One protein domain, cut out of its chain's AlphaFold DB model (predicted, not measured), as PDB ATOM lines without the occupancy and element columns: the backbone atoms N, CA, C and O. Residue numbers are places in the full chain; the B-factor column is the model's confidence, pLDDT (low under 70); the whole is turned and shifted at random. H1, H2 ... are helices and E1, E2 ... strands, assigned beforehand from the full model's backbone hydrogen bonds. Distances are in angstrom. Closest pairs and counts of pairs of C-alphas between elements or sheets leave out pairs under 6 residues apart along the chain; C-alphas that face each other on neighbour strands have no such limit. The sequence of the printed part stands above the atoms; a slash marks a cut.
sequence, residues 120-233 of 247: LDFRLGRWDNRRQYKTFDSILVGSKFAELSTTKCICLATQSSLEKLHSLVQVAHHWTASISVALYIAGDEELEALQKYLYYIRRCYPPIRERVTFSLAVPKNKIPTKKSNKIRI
ATOM      1  N   LEU A 120     -34.686  -2.804 -34.357       77.12
ATOM      2  CA  LEU A 120     -33.483  -2.268 -34.972       77.12
ATOM      3  C   LEU A 120     -33.144  -3.067 -36.237       77.12
ATOM      4  O   LEU A 120     -32.556  -4.148 -36.176       77.12
ATOM      5  N   ASP A 121     -33.464  -2.494 -37.396       82.31
ATOM      6  CA  ASP A 121     -33.009  -3.012 -38.684       82.31
ATOM      7  C   ASP A 121     -31.560  -2.571 -38.955       82.31
ATOM      8  O   ASP A 121     -31.282  -1.409 -39.277       82.31
ATOM      9  N   PHE A 122     -30.626  -3.528 -38.906       83.75
ATOM     10  CA  PHE A 122     -29.210  -3.296 -39.202       83.75
ATOM     11  C   PHE A 122     -28.951  -2.758 -40.613       83.75
ATOM     12  O   PHE A 122     -27.861  -2.252 -40.894       83.75
ATOM     13  N   ARG A 123     -29.921  -2.816 -41.529       83.75
ATOM     14  CA  ARG A 123     -29.815  -2.237 -42.873       83.75
ATOM     15  C   ARG A 123     -29.923  -0.715 -42.863       83.75
ATOM     16  O   ARG A 123     -29.236  -0.094 -43.672       83.75
ATOM     17  N   LEU A 124     -30.665  -0.132 -41.922       85.25
ATOM     18  CA  LEU A 124     -30.967   1.305 -41.862       85.25
ATOM     19  C   LEU A 124     -29.872   2.162 -41.202       85.25
ATOM     20  O   LEU A 124     -29.963   3.386 -41.216       85.25
ATOM     21  N   GLY A 125     -28.829   1.547 -40.641       86.31
ATOM     22  CA  GLY A 125     -27.744   2.281 -39.980       86.31
ATOM     23  C   GLY A 125     -26.900   3.142 -40.924       86.31
ATOM     24  O   GLY A 125     -26.763   2.854 -42.118       86.31
ATOM     25  N   ARG A 126     -26.272   4.176 -40.364       93.38
ATOM     26  CA  ARG A 126     -25.401   5.117 -41.075       93.38
ATOM     27  C   ARG A 126     -23.961   4.615 -41.086       93.38
ATOM     28  O   ARG A 126     -23.395   4.319 -40.036       93.38
ATOM     29  N   TRP A 127     -23.349   4.575 -42.262       93.31
ATOM     30  CA  TRP A 127     -21.920   4.295 -42.397       93.31
ATOM     31  C   TRP A 127     -21.068   5.496 -41.990       93.31
ATOM     32  O   TRP A 127     -21.410   6.634 -42.310       93.31
ATOM     33  N   ASP A 128     -19.944   5.234 -41.330       93.56
ATOM     34  CA  ASP A 128     -18.882   6.221 -41.158       93.56
ATOM     35  C   ASP A 128     -18.197   6.548 -42.501       93.56
ATOM     36  O   ASP A 128     -18.335   5.829 -43.498       93.56
ATOM     37  N   ASN A 129     -17.397   7.619 -42.527       95.06
ATOM     38  CA  ASN A 129     -16.724   8.087 -43.746       95.06
ATOM     39  C   ASN A 129     -15.815   7.020 -44.378       95.06
ATOM     40  O   ASN A 129     -15.683   6.972 -45.601       95.06
ATOM     41  N   ARG A 130     -15.199   6.152 -43.564       94.94
ATOM     42  CA  ARG A 130     -14.305   5.085 -44.043       94.94
ATOM     43  C   ARG A 130     -15.035   3.766 -44.307       94.94
ATOM     44  O   ARG A 130     -14.391   2.797 -44.717       94.94
ATOM     45  N   ARG A 131     -16.358   3.720 -44.097       92.56
ATOM     46  CA  ARG A 131     -17.213   2.527 -44.211       92.56
ATOM     47  C   ARG A 131     -16.666   1.329 -43.425       92.56
ATOM     48  O   ARG A 131     -16.772   0.189 -43.877       92.56
ATOM     49  N   GLN A 132     -16.045   1.592 -42.282       94.00
ATOM     50  CA  GLN A 132     -15.546   0.588 -41.345       94.00
ATOM     51  C   GLN A 132     -16.579   0.258 -40.273       94.00
ATOM     52  O   GLN A 132     -16.622  -0.880 -39.815       94.00
ATOM     53  N   TYR A 133     -17.438   1.213 -39.918       93.81
ATOM     54  CA  TYR A 133     -18.438   1.065 -38.871       93.81
ATOM     55  C   TYR A 133     -19.804   1.551 -39.340       93.81
ATOM     56  O   TYR A 133     -19.945   2.562 -40.031       93.81
ATOM     57  N   LYS A 134     -20.831   0.821 -38.927       93.56
ATOM     58  CA  LYS A 134     -22.228   1.174 -39.103       93.56
ATOM     59  C   LYS A 134     -22.800   1.599 -37.759       93.56
ATOM     60  O   LYS A 134     -22.751   0.840 -36.795       93.56
ATOM     61  N   THR A 135     -23.302   2.822 -37.708       93.44
ATOM     62  CA  THR A 135     -23.802   3.482 -36.500       93.44
ATOM     63  C   THR A 135     -25.322   3.578 -36.516       93.44
ATOM     64  O   THR A 135     -25.936   3.770 -37.571       93.44
ATOM     65  N   PHE A 136     -25.922   3.433 -35.343       91.88
ATOM     66  CA  PHE A 136     -27.354   3.535 -35.102       91.88
ATOM     67  C   PHE A 136     -27.554   4.463 -33.917       91.88
ATOM     68  O   PHE A 136     -27.167   4.136 -32.795       91.88
ATOM     69  N   ASP A 137     -28.118   5.633 -34.173       90.62
ATOM     70  CA  ASP A 137     -28.272   6.648 -33.140       90.62
ATOM     71  C   ASP A 137     -29.533   6.389 -32.321       90.62
ATOM     72  O   ASP A 137     -30.563   6.006 -32.876       90.62
ATOM     73  N   SER A 138     -29.449   6.636 -31.012       89.38
ATOM     74  CA  SER A 138     -30.609   6.652 -30.114       89.38
ATOM     75  C   SER A 138     -31.480   5.395 -30.219       89.38
ATOM     76  O   SER A 138     -32.707   5.469 -30.187       89.38
ATOM     77  N   ILE A 139     -30.838   4.221 -30.292       90.19
ATOM     78  CA  ILE A 139     -31.525   2.919 -30.239       90.19
ATOM     79  C   ILE A 139     -32.316   2.753 -28.939       90.19
ATOM     80  O   ILE A 139     -33.266   1.978 -28.860       90.19
ATOM     81  N   LEU A 140     -31.904   3.499 -27.916       90.38
ATOM     82  CA  LEU A 140     -32.576   3.620 -26.649       90.38
ATOM     83  C   LEU A 140     -32.456   5.018 -26.114       90.38
ATOM     84  O   LEU A 140     -31.348   5.520 -25.981       90.38
ATOM     85  N   VAL A 141     -33.574   5.564 -25.665       91.50
ATOM     86  CA  VAL A 141     -33.602   6.854 -24.988       91.50
ATOM     87  C   VAL A 141     -34.123   6.648 -23.567       91.50
ATOM     88  O   VAL A 141     -34.951   5.765 -23.307       91.50
ATOM     89  N   GLY A 142     -33.551   7.394 -22.626       92.00
ATOM     90  CA  GLY A 142     -34.018   7.448 -21.247       92.00
ATOM     91  C   GLY A 142     -35.187   8.419 -21.107       92.00
ATOM     92  O   GLY A 142     -35.224   9.437 -21.795       92.00
ATOM     93  N   SER A 143     -36.132   8.132 -20.211       93.12
ATOM     94  CA  SER A 143     -37.393   8.891 -20.106       93.12
ATOM     95  C   SER A 143     -37.210  10.391 -19.839       93.12
ATOM     96  O   SER A 143     -37.982  11.205 -20.333       93.12
ATOM     97  N   LYS A 144     -36.160  10.774 -19.107       94.19
ATOM     98  CA  LYS A 144     -35.820  12.167 -18.771       94.19
ATOM     99  C   LYS A 144     -34.672  12.721 -19.618       94.19
ATOM    100  O   LYS A 144     -34.206  13.828 -19.359       94.19
ATOM    101  N   PHE A 145     -34.173  11.986 -20.616       93.69
ATOM    102  CA  PHE A 145     -32.997  12.395 -21.395       93.69
ATOM    103  C   PHE A 145     -33.206  13.746 -22.098       93.69
ATOM    104  O   PHE A 145     -32.344  14.624 -22.016       93.69
ATOM    105  N   ALA A 146     -34.354  13.931 -22.758       93.19
ATOM    106  CA  ALA A 146     -34.675  15.157 -23.490       93.19
ATOM    107  C   ALA A 146     -34.883  16.357 -22.548       93.19
ATOM    108  O   ALA A 146     -34.330  17.436 -22.770       93.19
ATOM    109  N   GLU A 147     -35.617  16.150 -21.454       94.62
ATOM    110  CA  GLU A 147     -35.840  17.163 -20.418       94.62
ATOM    111  C   GLU A 147     -34.516  17.604 -19.777       94.62
ATOM    112  O   GLU A 147     -34.227  18.793 -19.676       94.62
ATOM    113  N   LEU A 148     -33.649  16.662 -19.403       93.56
ATOM    114  CA  LEU A 148     -32.356  16.981 -18.793       93.56
ATOM    115  C   LEU A 148     -31.405  17.686 -19.759       93.56
ATOM    116  O   LEU A 148     -30.648  18.561 -19.341       93.56
ATOM    117  N   SER A 149     -31.450  17.330 -21.043       92.94
ATOM    118  CA  SER A 149     -30.606  17.961 -22.062       92.94
ATOM    119  C   SER A 149     -30.985  19.425 -22.295       92.94
ATOM    120  O   SER A 149     -30.106  20.244 -22.547       92.94
ATOM    121  N   THR A 150     -32.269  19.766 -22.166       93.44
ATOM    122  CA  THR A 150     -32.759  21.147 -22.318       93.44
ATOM    123  C   THR A 150     -32.620  21.964 -21.037       93.44
ATOM    124  O   THR A 150     -32.232  23.123 -21.097       93.44
ATOM    125  N   THR A 151     -32.886  21.368 -19.873       95.69
ATOM    126  CA  THR A 151     -32.841  22.074 -18.581       95.69
ATOM    127  C   THR A 151     -31.421  22.317 -18.078       95.69
ATOM    128  O   THR A 151     -31.137  23.388 -17.547       95.69
ATOM    129  N   LYS A 152     -30.515  21.338 -18.223       92.25
ATOM    130  CA  LYS A 152     -29.133  21.444 -17.722       92.25
ATOM    131  C   LYS A 152     -28.128  21.880 -18.783       92.25
ATOM    132  O   LYS A 152     -27.008  22.222 -18.417       92.25
ATOM    133  N   CYS A 153     -28.492  21.838 -20.066       92.25
ATOM    134  CA  CYS A 153     -27.643  22.225 -21.202       92.25
ATOM    135  C   CYS A 153     -26.266  21.530 -21.267       92.25
ATOM    136  O   CYS A 153     -25.378  21.988 -21.983       92.25
ATOM    137  N   ILE A 154     -26.070  20.429 -20.537       94.00
ATOM    138  CA  ILE A 154     -24.829  19.650 -20.516       94.00
ATOM    139  C   ILE A 154     -25.146  18.169 -20.720       94.00
ATOM    140  O   ILE A 154     -26.150  17.661 -20.212       94.00
ATOM    141  N   CYS A 155     -24.271  17.474 -21.443       94.75
ATOM    142  CA  CYS A 155     -24.383  16.045 -21.711       94.75
ATOM    143  C   CYS A 155     -23.013  15.381 -21.557       94.75
ATOM    144  O   CYS A 155     -22.025  15.864 -22.112       94.75
ATOM    145  N   LEU A 156     -22.955  14.268 -20.823       96.88
ATOM    146  CA  LEU A 156     -21.762  13.430 -20.781       96.88
ATOM    147  C   LEU A 156     -21.787  12.477 -21.969       96.88
ATOM    148  O   LEU A 156     -22.645  11.601 -22.039       96.88
ATOM    149  N   ALA A 157     -20.831  12.617 -22.876       96.00
ATOM    150  CA  ALA A 157     -20.652  11.676 -23.964       96.00
ATOM    151  C   ALA A 157     -19.574  10.647 -23.622       96.00
ATOM    152  O   ALA A 157     -18.469  11.008 -23.223       96.00
ATOM    153  N   THR A 158     -19.887   9.366 -23.787       95.38
ATOM    154  CA  THR A 158     -18.946   8.276 -23.530       95.38
ATOM    155  C   THR A 158     -19.132   7.132 -24.520       95.38
ATOM    156  O   THR A 158     -20.158   7.019 -25.191       95.38
ATOM    157  N   GLN A 159     -18.122   6.277 -24.602       95.12
ATOM    158  CA  GLN A 159     -18.142   5.040 -25.369       95.12
ATOM    159  C   GLN A 159     -17.956   3.851 -24.430       95.12
ATOM    160  O   GLN A 159     -17.258   3.952 -23.421       95.12
ATOM    161  N   SER A 160     -18.582   2.725 -24.749       95.25
ATOM    162  CA  SER A 160     -18.436   1.494 -23.978       95.25
ATOM    163  C   SER A 160     -18.600   0.266 -24.869       95.25
ATOM    164  O   SER A 160     -19.100   0.344 -25.991       95.25
ATOM    165  N   SER A 161     -18.170  -0.874 -24.354       94.25
ATOM    166  CA  SER A 161     -18.399  -2.197 -24.927       94.25
ATOM    167  C   SER A 161     -19.206  -3.031 -23.937       94.25
ATOM    168  O   SER A 161     -19.417  -2.615 -22.792       94.25
ATOM    169  N   LEU A 162     -19.656  -4.211 -24.352       93.38
ATOM    170  CA  LEU A 162     -20.396  -5.119 -23.481       93.38
ATOM    171  C   LEU A 162     -19.646  -5.405 -22.167       93.38
ATOM    172  O   LEU A 162     -20.234  -5.337 -21.089       93.38
ATOM    173  N   GLU A 163     -18.336  -5.637 -22.240       92.62
ATOM    174  CA  GLU A 163     -17.490  -5.995 -21.095       92.62
ATOM    175  C   GLU A 163     -17.366  -4.841 -20.095       92.62
ATOM    176  O   GLU A 163     -17.299  -5.045 -18.880       92.62
ATOM    177  N   LYS A 164     -17.348  -3.602 -20.596       92.88
ATOM    178  CA  LYS A 164     -17.172  -2.388 -19.789       92.88
ATOM    179  C   LYS A 164     -18.494  -1.721 -19.417       92.88
ATOM    180  O   LYS A 164     -18.478  -0.724 -18.695       92.88
ATOM    181  N   LEU A 165     -19.635  -2.269 -19.831       92.31
ATOM    182  CA  LEU A 165     -20.942  -1.650 -19.605       92.31
ATOM    183  C   LEU A 165     -21.304  -1.529 -18.116       92.31
ATOM    184  O   LEU A 165     -22.015  -0.602 -17.735       92.31
ATOM    185  N   HIS A 166     -20.752  -2.384 -17.253       92.25
ATOM    186  CA  HIS A 166     -20.907  -2.277 -15.798       92.25
ATOM    187  C   HIS A 166     -20.395  -0.935 -15.239       92.25
ATOM    188  O   HIS A 166     -21.011  -0.370 -14.337       92.25
ATOM    189  N   SER A 167     -19.317  -0.376 -15.806       93.69
ATOM    190  CA  SER A 167     -18.737   0.903 -15.360       93.69
ATOM    191  C   SER A 167     -19.692   2.086 -15.555       93.69
ATOM    192  O   SER A 167     -19.652   3.062 -14.804       93.69
ATOM    193  N   LEU A 168     -20.625   1.974 -16.511       95.50
ATOM    194  CA  LEU A 168     -21.645   2.990 -16.757       95.50
ATOM    195  C   LEU A 168     -22.547   3.188 -15.540       95.50
ATOM    196  O   LEU A 168     -23.014   4.299 -15.308       95.50
ATOM    197  N   VAL A 169     -22.774   2.140 -14.744       93.94
ATOM    198  CA  VAL A 169     -23.562   2.230 -13.511       93.94
ATOM    199  C   VAL A 169     -22.934   3.241 -12.562       93.94
ATOM    200  O   VAL A 169     -23.627   4.131 -12.074       93.94
ATOM    201  N   GLN A 170     -21.623   3.164 -12.347       92.62
ATOM    202  CA  GLN A 170     -20.912   4.078 -11.456       92.62
ATOM    203  C   GLN A 170     -20.957   5.519 -11.973       92.62
ATOM    204  O   GLN A 170     -21.248   6.444 -11.211       92.62
ATOM    205  N   VAL A 171     -20.739   5.707 -13.277       94.56
ATOM    206  CA  VAL A 171     -20.838   7.022 -13.928       94.56
ATOM    207  C   VAL A 171     -22.242   7.600 -13.759       94.56
ATOM    208  O   VAL A 171     -22.401   8.753 -13.362       94.56
ATOM    209  N   ALA A 172     -23.271   6.785 -13.993       94.88
ATOM    210  CA  ALA A 172     -24.659   7.203 -13.897       94.88
ATOM    211  C   ALA A 172     -25.086   7.552 -12.468       94.88
ATOM    212  O   ALA A 172     -26.050   8.292 -12.332       94.88
ATOM    213  N   HIS A 173     -24.419   7.075 -11.415       93.56
ATOM    214  CA  HIS A 173     -24.727   7.496 -10.041       93.56
ATOM    215  C   HIS A 173     -24.196   8.899  -9.727       93.56
ATOM    216  O   HIS A 173     -24.891   9.683  -9.086       93.56
ATOM    217  N   HIS A 174     -23.003   9.235 -10.220       94.81
ATOM    218  CA  HIS A 174     -22.340  10.506  -9.910       94.81
ATOM    219  C   HIS A 174     -22.728  11.628 -10.878       94.81
ATOM    220  O   HIS A 174     -22.759  12.801 -10.506       94.81
ATOM    221  N   TRP A 175     -23.053  11.285 -12.123       95.50
ATOM    222  CA  TRP A 175     -23.455  12.262 -13.122       95.50
ATOM    223  C   TRP A 175     -24.949  12.568 -13.036       95.50
ATOM    224  O   TRP A 175     -25.790  11.670 -13.093       95.50
ATOM    225  N   THR A 176     -25.303  13.851 -12.918       94.50
ATOM    226  CA  THR A 176     -26.702  14.249 -12.697       94.50
ATOM    227  C   THR A 176     -27.449  14.692 -13.954       94.50
ATOM    228  O   THR A 176     -28.677  14.814 -13.903       94.50
ATOM    229  N   ALA A 177     -26.745  14.979 -15.050       95.50
ATOM    230  CA  ALA A 177     -27.331  15.430 -16.312       95.50
ATOM    231  C   ALA A 177     -27.522  14.271 -17.303       95.50
ATOM    232  O   ALA A 177     -27.436  13.104 -16.918       95.50
ATOM    233  N   SER A 178     -27.834  14.580 -18.564       96.69
ATOM    234  CA  SER A 178     -28.010  13.554 -19.590       96.69
ATOM    235  C   SER A 178     -26.676  12.883 -19.937       96.69
ATOM    236  O   SER A 178     -25.604  13.488 -19.814       96.69
ATOM    237  N   ILE A 179     -26.740  11.611 -20.334       97.31
ATOM    238  CA  ILE A 179     -25.574  10.813 -20.732       97.31
ATOM    239  C   ILE A 179     -25.855  10.199 -22.100       97.31
ATOM    240  O   ILE A 179     -26.876   9.542 -22.289       97.31
ATOM    241  N   SER A 180     -24.940  10.386 -23.044       96.50
ATOM    242  CA  SER A 180     -24.958   9.751 -24.358       96.50
ATOM    243  C   SER A 180     -23.873   8.689 -24.435       96.50
ATOM    244  O   SER A 180     -22.692   8.999 -24.310       96.50
ATOM    245  N   VAL A 181     -24.272   7.439 -24.657       97.12
ATOM    246  CA  VAL A 181     -23.368   6.286 -24.683       97.12
ATOM    247  C   VAL A 181     -23.341   5.680 -26.080       97.12
ATOM    248  O   VAL A 181     -24.366   5.223 -26.576       97.12
ATOM    249  N   ALA A 182     -22.164   5.625 -26.697       95.94
ATOM    250  CA  ALA A 182     -21.924   4.831 -27.896       95.94
ATOM    251  C   ALA A 182     -21.467   3.419 -27.499       95.94
ATOM    252  O   ALA A 182     -20.427   3.251 -26.868       95.94
ATOM    253  N   LEU A 183     -22.252   2.407 -27.850       95.44
ATOM    254  CA  LEU A 183     -21.983   1.004 -27.569       95.44
ATOM    255  C   LEU A 183     -21.370   0.330 -28.783       95.44
ATOM    256  O   LEU A 183     -21.943   0.366 -29.870       95.44
ATOM    257  N   TYR A 184     -20.238  -0.325 -28.586       95.44
ATOM    258  CA  TYR A 184     -19.625  -1.166 -29.598       95.44
ATOM    259  C   TYR A 184     -20.069  -2.622 -29.444       95.44
ATOM    260  O   TYR A 184     -20.053  -3.147 -28.330       95.44
ATOM    261  N   ILE A 185     -20.439  -3.263 -30.559       93.31
ATOM    262  CA  ILE A 185     -20.697  -4.709 -30.627       93.31
ATOM    263  C   ILE A 185     -20.093  -5.327 -31.887       93.31
ATOM    264  O   ILE A 185     -20.041  -4.692 -32.944       93.31
ATOM    265  N   ALA A 186     -19.724  -6.598 -31.804       92.44
ATOM    266  CA  ALA A 186     -19.189  -7.392 -32.893       92.44
ATOM    267  C   ALA A 186     -19.896  -8.757 -32.986       92.44
ATOM    268  O   ALA A 186     -19.488  -9.749 -32.392       92.44
ATOM    269  N   GLY A 187     -20.912  -8.840 -33.846       89.62
ATOM    270  CA  GLY A 187     -21.588 -10.094 -34.184       89.62
ATOM    271  C   GLY A 187     -22.852 -10.383 -33.372       89.62
ATOM    272  O   GLY A 187     -23.314  -9.574 -32.570       89.62
ATOM    273  N   ASP A 188     -23.451 -11.542 -33.649       87.56
ATOM    274  CA  ASP A 188     -24.772 -11.915 -33.131       87.56
ATOM    275  C   ASP A 188     -24.752 -12.279 -31.632       87.56
ATOM    276  O   ASP A 188     -25.703 -11.968 -30.915       87.56
ATOM    277  N   GLU A 189     -23.678 -12.907 -31.145       88.81
ATOM    278  CA  GLU A 189     -23.551 -13.348 -29.745       88.81
ATOM    279  C   GLU A 189     -23.457 -12.161 -28.777       88.81
ATOM    280  O   GLU A 189     -24.214 -12.078 -27.807       88.81
ATOM    281  N   GLU A 190     -22.586 -11.192 -29.084       90.94
ATOM    282  CA  GLU A 190     -22.455  -9.959 -28.301       90.94
ATOM    283  C   GLU A 190     -23.743  -9.137 -28.325       90.94
ATOM    284  O   GLU A 190     -24.102  -8.523 -27.321       90.94
ATOM    285  N   LEU A 191     -24.474  -9.148 -29.444       88.81
ATOM    286  CA  LEU A 191     -25.750  -8.454 -29.531       88.81
ATOM    287  C   LEU A 191     -26.790  -9.049 -28.573       88.81
ATOM    288  O   LEU A 191     -27.488  -8.304 -27.883       88.81
ATOM    289  N   GLU A 192     -26.917 -10.376 -28.538       87.81
ATOM    290  CA  GLU A 192     -27.862 -11.052 -27.647       87.81
ATOM    291  C   GLU A 192     -27.507 -10.804 -26.174       87.81
ATOM    292  O   GLU A 192     -28.377 -10.487 -25.355       87.81
ATOM    293  N   ALA A 193     -26.220 -10.896 -25.838       90.94
ATOM    294  CA  ALA A 193     -25.733 -10.604 -24.497       90.94
ATOM    295  C   ALA A 193     -25.974  -9.135 -24.112       90.94
ATOM    296  O   ALA A 193     -26.471  -8.858 -23.017       90.94
ATOM    297  N   LEU A 194     -25.725  -8.196 -25.032       91.75
ATOM    298  CA  LEU A 194     -25.978  -6.776 -24.818       91.75
ATOM    299  C   LEU A 194     -27.453  -6.491 -24.540       91.75
ATOM    300  O   LEU A 194     -27.757  -5.719 -23.635       91.75
ATOM    301  N   GLN A 195     -28.380  -7.117 -25.268       88.69
ATOM    302  CA  GLN A 195     -29.815  -6.935 -25.026       88.69
ATOM    303  C   GLN A 195     -30.206  -7.339 -23.601       88.69
ATOM    304  O   GLN A 195     -30.877  -6.576 -22.901       88.69
ATOM    305  N   LYS A 196     -29.751  -8.515 -23.150       89.44
ATOM    306  CA  LYS A 196     -30.007  -9.008 -21.787       89.44
ATOM    307  C   LYS A 196     -29.381  -8.085 -20.742       89.44
ATOM    308  O   LYS A 196     -30.024  -7.757 -19.745       89.44
ATOM    309  N   TYR A 197     -28.164  -7.613 -20.997       92.88
ATOM    310  CA  TYR A 197     -27.456  -6.723 -20.086       92.88
ATOM    311  C   TYR A 197     -28.126  -5.346 -19.985       92.88
ATOM    312  O   TYR A 197     -28.349  -4.846 -18.885       92.88
ATOM    313  N   LEU A 198     -28.518  -4.749 -21.115       92.56
ATOM    314  CA  LEU A 198     -29.248  -3.479 -21.158       92.56
ATOM    315  C   LEU A 198     -30.592  -3.576 -20.435       92.56
ATOM    316  O   LEU A 198     -30.949  -2.665 -19.687       92.56
ATOM    317  N   TYR A 199     -31.315  -4.683 -20.623       89.69
ATOM    318  CA  TYR A 199     -32.545  -4.959 -19.885       89.69
ATOM    319  C   TYR A 199     -32.291  -4.997 -18.372       89.69
ATOM    320  O   TYR A 199     -32.976  -4.307 -17.614       89.69
ATOM    321  N   TYR A 200     -31.265  -5.732 -17.940       91.56
ATOM    322  CA  TYR A 200     -30.879  -5.831 -16.535       91.56
ATOM    323  C   TYR A 200     -30.527  -4.463 -15.933       91.56
ATOM    324  O   TYR A 200     -31.134  -4.052 -14.941       91.56
ATOM    325  N   ILE A 201     -29.609  -3.709 -16.548       93.12
ATOM    326  CA  ILE A 201     -29.149  -2.445 -15.961       93.12
ATOM    327  C   ILE A 201     -30.222  -1.357 -15.983       93.12
ATOM    328  O   ILE A 201     -30.308  -0.571 -15.046       93.12
ATOM    329  N   ARG A 202     -31.088  -1.313 -17.003       91.69
ATOM    330  CA  ARG A 202     -32.211  -0.363 -17.022       91.69
ATOM    331  C   ARG A 202     -33.264  -0.711 -15.975       91.69
ATOM    332  O   ARG A 202     -33.908   0.190 -15.445       91.69
ATOM    333  N   ARG A 203     -33.461  -1.998 -15.674       89.56
ATOM    334  CA  ARG A 203     -34.417  -2.430 -14.650       89.56
ATOM    335  C   ARG A 203     -33.895  -2.167 -13.238       89.56
ATOM    336  O   ARG A 203     -34.654  -1.674 -12.411       89.56
ATOM    337  N   CYS A 204     -32.625  -2.470 -12.972       92.56
ATOM    338  CA  CYS A 204     -32.039  -2.339 -11.636       92.56
ATOM    339  C   CYS A 204     -31.541  -0.922 -11.303       92.56
ATOM    340  O   CYS A 204     -31.487  -0.573 -10.129       92.56
ATOM    341  N   TYR A 205     -31.195  -0.094 -12.299       94.75
ATOM    342  CA  TYR A 205     -30.613   1.233 -12.068       94.75
ATOM    343  C   TYR A 205     -31.478   2.344 -12.689       94.75
ATOM    344  O   TYR A 205     -31.306   2.684 -13.868       94.75
ATOM    345  N   PRO A 206     -32.375   2.975 -11.901       93.81
ATOM    346  CA  PRO A 206     -33.211   4.084 -12.363       93.81
ATOM    347  C   PRO A 206     -32.435   5.229 -13.038       93.81
ATOM    348  O   PRO A 206     -32.887   5.685 -14.090       93.81
ATOM    349  N   PRO A 207     -31.239   5.642 -12.554       95.31
ATOM    350  CA  PRO A 207     -30.419   6.639 -13.244       95.31
ATOM    351  C   PRO A 207     -30.135   6.324 -14.712       95.31
ATOM    352  O   PRO A 207     -30.125   7.232 -15.542       95.31
ATOM    353  N   ILE A 208     -29.926   5.045 -15.041       95.62
ATOM    354  CA  ILE A 208     -29.658   4.606 -16.411       95.62
ATOM    355  C   ILE A 208     -30.935   4.682 -17.242       95.62
ATOM    356  O   ILE A 208     -30.934   5.249 -18.333       95.62
ATOM    357  N   ARG A 209     -32.038   4.147 -16.712       94.44
ATOM    358  CA  ARG A 209     -33.347   4.156 -17.378       94.44
ATOM    359  C   ARG A 209     -33.841   5.563 -17.699       94.44
ATOM    360  O   ARG A 209     -34.518   5.751 -18.702       94.44
ATOM    361  N   GLU A 210     -33.541   6.529 -16.841       94.56
ATOM    362  CA  GLU A 210     -34.074   7.884 -16.952       94.56
ATOM    363  C   GLU A 210     -33.165   8.810 -17.761       94.56
ATOM    364  O   GLU A 210     -33.664   9.618 -18.537       94.56
ATOM    365  N   ARG A 211     -31.838   8.715 -17.604       95.75
ATOM    366  CA  ARG A 211     -30.915   9.773 -18.061       95.75
ATOM    367  C   ARG A 211     -30.018   9.393 -19.228       95.75
ATOM    368  O   ARG A 211     -29.328  10.270 -19.745       95.75
ATOM    369  N   VAL A 212     -29.981   8.121 -19.618       96.06
ATOM    370  CA  VAL A 212     -29.018   7.619 -20.604       96.06
ATOM    371  C   VAL A 212     -29.688   7.389 -21.956       96.06
ATOM    372  O   VAL A 212     -30.711   6.711 -22.033       96.06
ATOM    373  N   THR A 213     -29.083   7.906 -23.026       95.50
ATOM    374  CA  THR A 213     -29.347   7.465 -24.402       95.50
ATOM    375  C   THR A 213     -28.234   6.527 -24.857       95.50
ATOM    376  O   THR A 213     -27.057   6.791 -24.609       95.50
ATOM    377  N   PHE A 214     -28.594   5.443 -25.537       95.06
ATOM    378  CA  PHE A 214     -27.642   4.516 -26.134       95.06
ATOM    379  C   PHE A 214     -27.715   4.590 -27.653       95.06
ATOM    380  O   PHE A 214     -28.795   4.546 -28.243       95.06
ATOM    381  N   SER A 215     -26.544   4.648 -28.267       94.62
ATOM    382  CA  SER A 215     -26.312   4.502 -29.698       94.62
ATOM    383  C   SER A 215     -25.437   3.273 -29.916       94.62
ATOM    384  O   SER A 215     -24.682   2.893 -29.028       94.62
ATOM    385  N   LEU A 216     -25.526   2.637 -31.078       93.94
ATOM    386  CA  LEU A 216     -24.804   1.405 -31.394       93.94
ATOM    387  C   LEU A 216     -23.814   1.639 -32.532       93.94
ATOM    388  O   LEU A 216     -24.146   2.309 -33.506       93.94
ATOM    389  N   ALA A 217     -22.633   1.046 -32.444       94.38
ATOM    390  CA  ALA A 217     -21.618   1.022 -33.483       94.38
ATOM    391  C   ALA A 217     -21.201  -0.428 -33.751       94.38
ATOM    392  O   ALA A 217     -20.842  -1.168 -32.839       94.38
ATOM    393  N   VAL A 218     -21.255  -0.824 -35.019       93.94
ATOM    394  CA  VAL A 218     -21.025  -2.201 -35.461       93.94
ATOM    395  C   VAL A 218     -19.972  -2.199 -36.564       93.94
ATOM    396  O   VAL A 218     -20.128  -1.451 -37.530       93.94
ATOM    397  N   PRO A 219     -18.904  -3.003 -36.492       94.69
ATOM    398  CA  PRO A 219     -17.897  -3.039 -37.540       94.69
ATOM    399  C   PRO A 219     -18.451  -3.737 -38.792       94.69
ATOM    400  O   PRO A 219     -19.218  -4.699 -38.711       94.69
ATOM    401  N   LYS A 220     -18.004  -3.302 -39.973       91.75
ATOM    402  CA  LYS A 220     -18.451  -3.805 -41.284       91.75
ATOM    403  C   LYS A 220     -18.412  -5.331 -41.395       91.75
ATOM    404  O   LYS A 220     -19.303  -5.926 -41.994       91.75
ATOM    405  N   ASN A 221     -17.381  -5.948 -40.827       91.06
ATOM    406  CA  ASN A 221     -17.110  -7.379 -40.974       91.06
ATOM    407  C   ASN A 221     -17.853  -8.249 -39.947       91.06
ATOM    408  O   ASN A 221     -17.758  -9.472 -40.018       91.06
ATOM    409  N   LYS A 222     -18.560  -7.647 -38.981       91.00
ATOM    410  CA  LYS A 222     -19.299  -8.363 -37.928       91.00
ATOM    411  C   LYS A 222     -20.706  -7.797 -37.745       91.00
ATOM    412  O   LYS A 222     -21.196  -7.699 -36.624       91.00
ATOM    413  N   ILE A 223     -21.347  -7.394 -38.842       87.56
ATOM    414  CA  ILE A 223     -22.752  -6.986 -38.791       87.56
ATOM    415  C   ILE A 223     -23.589  -8.209 -38.393       87.56
ATOM    416  O   ILE A 223     -23.467  -9.232 -39.067       87.56
ATOM    417  N   PRO A 224     -24.418  -8.124 -37.338       85.00
ATOM    418  CA  PRO A 224     -25.335  -9.192 -36.960       85.00
ATOM    419  C   PRO A 224     -26.211  -9.607 -38.146       85.00
ATOM    420  O   PRO A 224     -26.789  -8.761 -38.835       85.00
ATOM    421  N   THR A 225     -26.268 -10.910 -38.421       76.88
ATOM    422  CA  THR A 225     -26.959 -11.472 -39.596       76.88
ATOM    423  C   THR A 225     -28.122 -12.377 -39.231       76.88
ATOM    424  O   THR A 225     -28.964 -12.669 -40.090       76.88
ATOM    425  N   LYS A 226     -28.210 -12.829 -37.972       66.00
ATOM    426  CA  LYS A 226     -29.333 -13.658 -37.538       66.00
ATOM    427  C   LYS A 226     -30.618 -12.854 -37.716       66.00
ATOM    428  O   LYS A 226     -30.766 -11.777 -37.149       66.00
ATOM    429  N   LYS A 227     -31.592 -13.435 -38.432       50.62
ATOM    430  CA  LYS A 227     -32.974 -12.936 -38.624       50.62
ATOM    431  C   LYS A 227     -33.792 -12.838 -37.322       50.62
ATOM    432  O   LYS A 227     -35.018 -12.875 -37.352       50.62
ATOM    433  N   SER A 228     -33.149 -12.665 -36.174       44.12
ATOM    434  CA  SER A 228     -33.743 -11.977 -35.038       44.12
ATOM    435  C   SER A 228     -33.668 -10.466 -35.303       44.12
ATOM    436  O   SER A 228     -33.108  -9.706 -34.516       44.12
ATOM    437  N   ASN A 229     -34.255 -10.027 -36.424       43.50
ATOM    438  CA  ASN A 229     -34.571  -8.627 -36.723       43.50
ATOM    439  C   ASN A 229     -35.724  -8.190 -35.814       43.50
ATOM    440  O   ASN A 229     -36.819  -7.909 -36.273       43.50
ATOM    441  N   LYS A 230     -35.539  -8.364 -34.515       46.31
ATOM    442  CA  LYS A 230     -36.380  -7.874 -33.440       46.31
ATOM    443  C   LYS A 230     -35.416  -7.712 -32.295       46.31
ATOM    444  O   LYS A 230     -35.384  -8.531 -31.378       46.31
ATOM    445  N   ILE A 231     -34.578  -6.688 -32.379       51.97
ATOM    446  CA  ILE A 231     -33.924  -6.217 -31.172       51.97
ATOM    447  C   ILE A 231     -35.065  -5.741 -30.288       51.97
ATOM    448  O   ILE A 231     -35.639  -4.686 -30.523       51.97
ATOM    449  N   ARG A 232     -35.479  -6.578 -29.332       49.75
ATOM    450  CA  ARG A 232     -36.572  -6.213 -28.447       49.75
ATOM    451  C   ARG A 232     -36.042  -5.297 -27.372       49.75
ATOM    452  O   ARG A 232     -35.870  -5.721 -26.233       49.75
ATOM    453  N   ILE A 233     -35.763  -4.049 -27.731       53.00
ATOM    454  CA  ILE A 233     -35.464  -3.089 -26.700       53.00
ATOM    455  C   ILE A 233     -36.740  -2.511 -26.100       53.00
ATOM    456  O   ILE A 233     -37.464  -1.774 -26.748       53.00
TER     457      ILE A 233
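Overview. This is residues 120 to 233 of the 247 residues of the protein "Beta-1,4-glucuronyltransferase 1" of Fopius arisanus (UniProt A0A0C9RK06). A strongly twisted wall of four strands has H2 over one face, with the long helix H3 running roughly side by side with H2 on that same side and only grazing the sheet. H4 and then H1 sit at the end of the sheet where E2, E3 and E4 begin, and no named helix lies over the other face. The 114 printed residues hold four named helices and four named strands, in the order E1 H1 E2 H2 E3 H3 H4 E4, a mixed class. The sheet runs E1, E4, E3, E2 and is mixed. The whole is compact, with a radius of gyration of the C-alphas of 14.0 A and spans of 38 by 30 by 22 A.

Along the chain. E1, residues 133 to 140, 18.9 A long, begins with C-alpha 133 at (-18.438, 1.065, -38.871) and bends by 56 degrees at residue 137. E4 is residues 212 to 219, 22.9 A, ending with C-alpha 219 at (-17.897, -3.039, -37.540). E3 is residues 178 to 184, 19.7 A, and E2 is residues 155 to 161, 19.5 A. H3, residues 188 to 204, is 24.6 A long, with C-alpha 188 at (-24.772, -11.915, -33.131). H1 is residues 145 to 152, H2 167 to 174 and H4 206 to 211.

Arrangement. The edge strand E1 is antiparallel to E4, with N 136 and O 216 at 2.8 A. E4 is parallel to E3, with N 215 and O 181 at 2.8 A, and E3 to the other edge strand E2, with N 182 and O 158 at 2.9 A. E2, H2, E3 and E3, H3 H4, E4 are strand-helix-strand units, two parallel neighbour strands with helix between, each with a right-handed crossover. H2 is over E3 at a height over the sheet of 9.6 A, along the strands at 4 degrees on the local plane. H3 only grazes the sheet with residues 190 to 202. H4 is only just at the sheet's level, at 3.7 A. H4, the hub, touches H2, closest C-alphas Ala 172 and Pro 207 at 5.8 A. H3 and H4 touch only at the corner, with residues 201 to 203 of H3 alone, closest C-alphas Arg 202 and Arg 209 at 4.7 A. H1 and H4 only just touch, with 3 pairs of C-alphas within 8 A, closest Phe 145 and Arg 211 at 4.7 A. H1 is apart from H2 and H3. In H1, H2, H3 and H4 every O i to N i+4 pair is within hydrogen-bond range.

Size, cuts and confidence. The C-alphas farthest apart are those of Thr 151 and Lys 226, 40.6 A. The printed part has no cut, and the links between named elements are tight. Residues 120 to 132 and 220 to 233 hold no named element; residues 126 to 127 pair antiparallel with 134 to 135 of E1. The mean pLDDT of the printed part is 89.5, and residues 226 to 233 are under 70.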